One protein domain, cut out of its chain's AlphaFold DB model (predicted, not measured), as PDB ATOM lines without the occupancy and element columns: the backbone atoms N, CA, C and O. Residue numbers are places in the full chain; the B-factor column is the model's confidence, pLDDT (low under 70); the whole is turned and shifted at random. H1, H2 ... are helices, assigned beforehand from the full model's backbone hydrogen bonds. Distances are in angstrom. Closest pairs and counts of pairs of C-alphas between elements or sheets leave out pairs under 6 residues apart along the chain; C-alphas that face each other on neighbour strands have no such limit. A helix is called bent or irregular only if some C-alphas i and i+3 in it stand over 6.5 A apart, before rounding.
ATOM      1  N   THR A 415     -11.281  17.789 -41.007       92.94
ATOM      2  CA  THR A 415     -10.070  17.005 -41.289       92.94
ATOM      3  C   THR A 415      -9.491  17.357 -42.657       92.94
ATOM      4  O   THR A 415      -8.289  17.610 -42.788       92.94
ATOM      5  N   GLU A 416     -10.339  17.402 -43.688       96.38
ATOM      6  CA  GLU A 416      -9.935  17.765 -45.044       96.38
ATOM      7  C   GLU A 416      -9.406  19.208 -45.106       96.38
ATOM      8  O   GLU A 416      -8.401  19.469 -45.771       96.38
ATOM      9  N   MET A 417     -10.037  20.132 -44.377       94.75
ATOM     10  CA  MET A 417      -9.659  21.543 -44.310       94.75
ATOM     11  C   MET A 417      -8.327  21.742 -43.582       94.75
ATOM     12  O   MET A 417      -7.468  22.477 -44.070       94.75
ATOM     13  N   LYS A 418      -8.086  21.023 -42.480       93.94
ATOM     14  CA  LYS A 418      -6.782  21.003 -41.799       93.94
ATOM     15  C   LYS A 418      -5.670  20.562 -42.752       93.94
ATOM     16  O   LYS A 418      -4.669  21.256 -42.901       93.94
ATOM     17  N   CYS A 419      -5.888  19.464 -43.477       95.62
ATOM     18  CA  CYS A 419      -4.926  18.981 -44.469       95.62
ATOM     19  C   CYS A 419      -4.755  19.959 -45.643       95.62
ATOM     20  O   CYS A 419      -3.700  19.995 -46.283       95.62
ATOM     21  N   TRP A 420      -5.788  20.732 -45.986       95.06
ATOM     22  CA  TRP A 420      -5.683  21.794 -46.982       95.06
ATOM     23  C   TRP A 420      -4.793  22.936 -46.471       95.06
ATOM     24  O   TRP A 420      -3.908  23.369 -47.209       95.06
ATOM     25  N   TRP A 421      -4.948  23.362 -45.213       94.12
ATOM     26  CA  TRP A 421      -4.086  24.375 -44.597       94.12
ATOM     27  C   TRP A 421      -2.632  23.936 -44.474       94.12
ATOM     28  O   TRP A 421      -1.747  24.732 -44.772       94.12
ATOM     29  N   ASP A 422      -2.373  22.681 -44.106       92.69
ATOM     30  CA  ASP A 422      -1.006  22.158 -43.998       92.69
ATOM     31  C   ASP A 422      -0.253  22.273 -45.339       92.69
ATOM     32  O   ASP A 422       0.922  22.655 -45.385       92.69
ATOM     33  N   ARG A 423      -0.960  22.034 -46.455       91.06
ATOM     34  CA  ARG A 423      -0.431  22.206 -47.821       91.06
ATOM     35  C   ARG A 423      -0.240  23.660 -48.238       91.06
ATOM     36  O   ARG A 423       0.598  23.922 -49.093       91.06
ATOM     37  N   HIS A 424      -1.008  24.569 -47.651       91.56
ATOM     38  CA  HIS A 424      -0.968  26.008 -47.921       91.56
ATOM     39  C   HIS A 424      -0.382  26.779 -46.730       91.56
ATOM     40  O   HIS A 424      -0.783  27.906 -46.426       91.56
ATOM     41  N   SER A 425       0.572  26.160 -46.030       88.44
ATOM     42  CA  SER A 425       1.257  26.752 -44.879       88.44
ATOM     43  C   SER A 425       2.065  28.002 -45.251       88.44
ATOM     44  O   SER A 425       2.333  28.844 -44.395       88.44
ATOM     45  N   ASP A 426       2.379  28.180 -46.538       88.06
ATOM     46  CA  ASP A 426       3.015  29.370 -47.104       88.06
ATOM     47  C   ASP A 426       2.137  30.632 -47.045       88.06
ATOM     48  O   ASP A 426       2.673  31.740 -47.107       88.06
ATOM     49  N   LEU A 427       0.816  30.498 -46.871       87.12
ATOM     50  CA  LEU A 427      -0.098  31.641 -46.755       87.12
ATOM     51  C   LEU A 427       0.084  32.434 -45.450       87.12
ATOM     52  O   LEU A 427      -0.292  33.605 -45.406       87.12
ATOM     53  N   GLY A 428       0.668  31.829 -44.407       76.81
ATOM     54  CA  GLY A 428       1.091  32.527 -43.185       76.81
ATOM     55  C   GLY A 428      -0.017  33.272 -42.429       76.81
ATOM     56  O   GLY A 428       0.245  34.325 -41.854       76.81
ATOM     57  N   LEU A 429      -1.255  32.768 -42.461       81.25
ATOM     58  CA  LEU A 429      -2.413  33.408 -41.827       81.25
ATOM     59  C   LEU A 429      -2.549  33.024 -40.352       81.25
ATOM     60  O   LEU A 429      -2.343  31.868 -39.983       81.25
ATOM     61  N   GLU A 430      -2.964  33.990 -39.534       81.25
ATOM     62  CA  GLU A 430      -3.402  33.760 -38.155       81.25
ATOM     63  C   GLU A 430      -4.715  32.960 -38.119       81.25
ATOM     64  O   GLU A 430      -5.513  33.029 -39.057       81.25
ATOM     65  N   ASP A 431      -4.976  32.240 -37.026       77.25
ATOM     66  CA  ASP A 431      -6.117  31.313 -36.924       77.25
ATOM     67  C   ASP A 431      -7.470  31.994 -37.176       77.25
ATOM     68  O   ASP A 431      -8.266  31.505 -37.969       77.25
ATOM     69  N   LYS A 432      -7.682  33.204 -36.642       72.38
ATOM     70  CA  LYS A 432      -8.909  33.979 -36.897       72.38
ATOM     71  C   LYS A 432      -9.095  34.343 -38.378       72.38
ATOM     72  O   LYS A 432     -10.214  34.460 -38.867       72.38
ATOM     73  N   ALA A 433      -8.000  34.568 -39.104       74.19
ATOM     74  CA  ALA A 433      -8.061  34.859 -40.534       74.19
ATOM     75  C   ALA A 433      -8.326  33.593 -41.363       74.19
ATOM     76  O   ALA A 433      -8.933  33.695 -42.429       74.19
ATOM     77  N   LYS A 434      -7.897  32.419 -40.878       83.75
ATOM     78  CA  LYS A 434      -8.238  31.121 -41.474       83.75
ATOM     79  C   LYS A 434      -9.719  30.807 -41.308       83.75
ATOM     80  O   LYS A 434     -10.349  30.510 -42.311       83.75
ATOM     81  N   GLU A 435     -10.258  30.961 -40.098       76.38
ATOM     82  CA  GLU A 435     -11.692  30.796 -39.806       76.38
ATOM     83  C   GLU A 435     -12.528  31.677 -40.741       76.38
ATOM     84  O   GLU A 435     -13.292  31.168 -41.551       76.38
ATOM     85  N   ASN A 436     -12.243  32.984 -40.781       72.38
ATOM     86  CA  ASN A 436     -12.927  33.889 -41.707       72.38
ATOM     87  C   ASN A 436     -12.813  33.444 -43.179       72.38
ATOM     88  O   ASN A 436     -13.738  33.642 -43.957       72.38
ATOM     89  N   PHE A 437     -11.673  32.897 -43.611       78.56
ATOM     90  CA  PHE A 437     -11.506  32.429 -44.989       78.56
ATOM     91  C   PHE A 437     -12.297  31.146 -45.276       78.56
ATOM     92  O   PHE A 437     -12.834  30.985 -46.376       78.56
ATOM     93  N   GLU A 438     -12.372  30.239 -44.307       82.88
ATOM     94  CA  GLU A 438     -13.205  29.042 -44.375       82.88
ATOM     95  C   GLU A 438     -14.680  29.411 -44.509       82.88
ATOM     96  O   GLU A 438     -15.324  28.921 -45.442       82.88
ATOM     97  N   ASP A 439     -15.155  30.329 -43.665       70.81
ATOM     98  CA  ASP A 439     -16.532  30.830 -43.658       70.81
ATOM     99  C   ASP A 439     -16.872  31.475 -45.009       70.81
ATOM    100  O   ASP A 439     -17.807  31.062 -45.696       70.81
ATOM    101  N   LEU A 440     -16.020  32.397 -45.482       71.25
ATOM    102  CA  LEU A 440     -16.209  33.108 -46.756       71.25
ATOM    103  C   LEU A 440     -16.236  32.187 -47.989       71.25
ATOM    104  O   LEU A 440     -16.743  32.541 -49.056       71.25
ATOM    105  N   THR A 441     -15.603  31.020 -47.899       78.88
ATOM    106  CA  THR A 441     -15.528  30.063 -49.010       78.88
ATOM    107  C   THR A 441     -16.482  28.884 -48.841       78.88
ATOM    108  O   THR A 441     -16.568  28.055 -49.754       78.88
ATOM    109  N   GLY A 442     -17.170  28.772 -47.697       77.81
ATOM    110  CA  GLY A 442     -17.937  27.591 -47.294       77.81
ATOM    111  C   GLY A 442     -17.102  26.306 -47.320       77.81
ATOM    112  O   GLY A 442     -17.622  25.231 -47.631       77.81
ATOM    113  N   ARG A 443     -15.777  26.431 -47.148       86.38
ATOM    114  CA  ARG A 443     -14.774  25.372 -47.372       86.38
ATOM    115  C   ARG A 443     -14.876  24.696 -48.753       86.38
ATOM    116  O   ARG A 443     -14.439  23.559 -48.930       86.38
ATOM    117  N   ILE A 444     -15.475  25.337 -49.761       88.50
ATOM    118  CA  ILE A 444     -15.698  24.726 -51.080       88.50
ATOM    119  C   ILE A 444     -14.357  24.641 -51.826       88.50
ATOM    120  O   ILE A 444     -13.790  25.689 -52.136       88.50
ATOM    121  N   PRO A 445     -13.876  23.448 -52.240       91.00
ATOM    122  CA  PRO A 445     -12.553  23.288 -52.861       91.00
ATOM    123  C   PRO A 445     -12.286  24.217 -54.046       91.00
ATOM    124  O   PRO A 445     -11.192  24.750 -54.201       91.00
ATOM    125  N   LEU A 446     -13.296  24.428 -54.893       89.31
ATOM    126  CA  LEU A 446     -13.184  25.358 -56.015       89.31
ATOM    127  C   LEU A 446     -12.961  26.803 -55.549       89.31
ATOM    128  O   LEU A 446     -12.124  27.483 -56.127       89.31
ATOM    129  N   LEU A 447     -13.703  27.266 -54.538       88.00
ATOM    130  CA  LEU A 447     -13.591  28.638 -54.041       88.00
ATOM    131  C   LEU A 447     -12.303  28.838 -53.249       88.00
ATOM    132  O   LEU A 447     -11.622  29.830 -53.486       88.00
ATOM    133  N   LEU A 448     -11.934  27.870 -52.405       90.31
ATOM    134  CA  LEU A 448     -10.648  27.834 -51.707       90.31
ATOM    135  C   LEU A 448      -9.492  28.027 -52.698       90.31
ATOM    136  O   LEU A 448      -8.705  28.959 -52.568       90.31
ATOM    137  N   ASN A 449      -9.443  27.206 -53.750       89.50
ATOM    138  CA  ASN A 449      -8.359  27.251 -54.729       89.50
ATOM    139  C   ASN A 449      -8.418  28.488 -55.643       89.50
ATOM    140  O   ASN A 449      -7.376  29.034 -55.991       89.50
ATOM    141  N   GLU A 450      -9.607  28.957 -56.045       89.06
ATOM    142  CA  GLU A 450      -9.729  30.184 -56.850       89.06
ATOM    143  C   GLU A 450      -9.331  31.436 -56.056       89.06
ATOM    144  O   GLU A 450      -8.783  32.378 -56.638       89.06
ATOM    145  N   CYS A 451      -9.589  31.452 -54.743       88.06
ATOM    146  CA  CYS A 451      -9.245  32.572 -53.873       88.06
ATOM    147  C   CYS A 451      -7.775  32.575 -53.441       88.06
ATOM    148  O   CYS A 451      -7.328  33.556 -52.852       88.06
ATOM    149  N   VAL A 452      -6.997  31.541 -53.761       88.81
ATOM    150  CA  VAL A 452      -5.545  31.529 -53.555       88.81
ATOM    151  C   VAL A 452      -4.844  31.854 -54.872       88.81
ATOM    152  O   VAL A 452      -4.814  31.064 -55.812       88.81
ATOM    153  N   ALA A 453      -4.234  33.037 -54.951       78.69
ATOM    154  CA  ALA A 453      -3.507  33.490 -56.131       78.69
ATOM    155  C   ALA A 453      -2.088  33.930 -55.761       78.69
ATOM    156  O   ALA A 453      -1.894  34.935 -55.079       78.69
ATOM    157  N   ARG A 454      -1.081  33.212 -56.280       76.50
ATOM    158  CA  ARG A 454       0.354  33.510 -56.078       76.50
ATOM    159  C   ARG A 454       0.762  33.551 -54.594       76.50
ATOM    160  O   ARG A 454       1.462  34.475 -54.184       76.50
ATOM    161  N   GLY A 455       0.291  32.582 -53.806       78.81
ATOM    162  CA  GLY A 455       0.583  32.502 -52.367       78.81
ATOM    163  C   GLY A 455      -0.077  33.616 -51.546       78.81
ATOM    164  O   GLY A 455       0.433  33.998 -50.501       78.81
ATOM    165  N   LYS A 456      -1.175  34.204 -52.040       83.62
ATOM    166  CA  LYS A 456      -1.958  35.220 -51.324       83.62
ATOM    167  C   LYS A 456      -3.448  34.971 -51.478       83.62
ATOM    168  O   LYS A 456      -3.892  34.535 -52.541       83.62
ATOM    169  N   ILE A 457      -4.213  35.334 -50.450       85.50
ATOM    170  CA  ILE A 457      -5.671  35.369 -50.532       85.50
ATOM    171  C   ILE A 457      -6.117  36.542 -51.409       85.50
ATOM    172  O   ILE A 457      -5.705  37.689 -51.230       85.50
ATOM    173  N   ASN A 458      -7.000  36.239 -52.353       83.44
ATOM    174  CA  ASN A 458      -7.710  37.166 -53.208       83.44
ATOM    175  C   ASN A 458      -9.187  36.760 -53.253       83.44
ATOM    176  O   ASN A 458      -9.550  35.826 -53.956       83.44
TER     177      ASN A 458
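This is residues 415 to 458 of the 818 residues of an uncharacterized protein of Rhinocladiella mackenziei CBS 650.93 (UniProt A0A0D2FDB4). Three short helices, H1, H2 and H3, stand with their centres at the corners of a triangle, in a small rounded body with few contacts between the helices. H2, the longest by residues, makes one side; after it the backbone turns a corner into H3, which stands about perpendicular to it, and from H3 an unnamed tail, residues 451 to 458, runs out and folds back at residues 454 and 455. The printed part has 44 residues with three named helices, in the order H1, H2, H3, and no named strand; the class is all helix, with 26 residues in named elements. The whole is compact, with a radius of gyration of the C-alphas of 9.4 A, and the C-alphas span 20 by 19 by 17 A.

H2, residues 431 to 441, and H3, residues 445 to 450, touch only at the corner by their link, and only just, with 3 pairs of C-alphas within 8 A. Their closest C-alphas are those of Thr 441 and Leu 447, 5.6 A apart. The lines of H2 and H3 stand at 80 degrees, about perpendicular, and their centres are 12.9 A apart. H1, residues 415 to 423, and H2 are apart, but only just, with their closest C-alphas at 8.3 A. H1 and H3 are near each other, with 6 pairs of C-alphas within 10 A but no pair within 8 A. In H1, H2 and H3, every backbone O i to N i+4 pair is within hydrogen-bond range.

H2 has 11 residues and measures 15.4 A from C-alpha 431, at (-6.117, 31.313, -36.924), to C-alpha 441, at (-15.528, 30.063, -49.010). H1 has 9 residues and is 12.8 A long from first to last C-alpha; it begins at C-alpha 415, at (-10.070, 17.005, -41.289). H3 has 6 residues and is 8.5 A long, ending at C-alpha 450, at (-9.729, 30.184, -56.850). None of the three helices is bent or irregular.

The two C-alphas farthest apart are those of Thr 415 and Arg 454, at 24.5 A, while the first and last printed C-alphas, those of Thr 415 and Asn 458, are 23.5 A apart. The link from H2 to H3, with 3 residues between them, is tight; the link from H1 to H2, with 7, is short. The printed part has no cut. Its mean pLDDT is 84.8, and no printed residue is under 70; the mean is 94 over H1, 90 over H3 and 76 over H2.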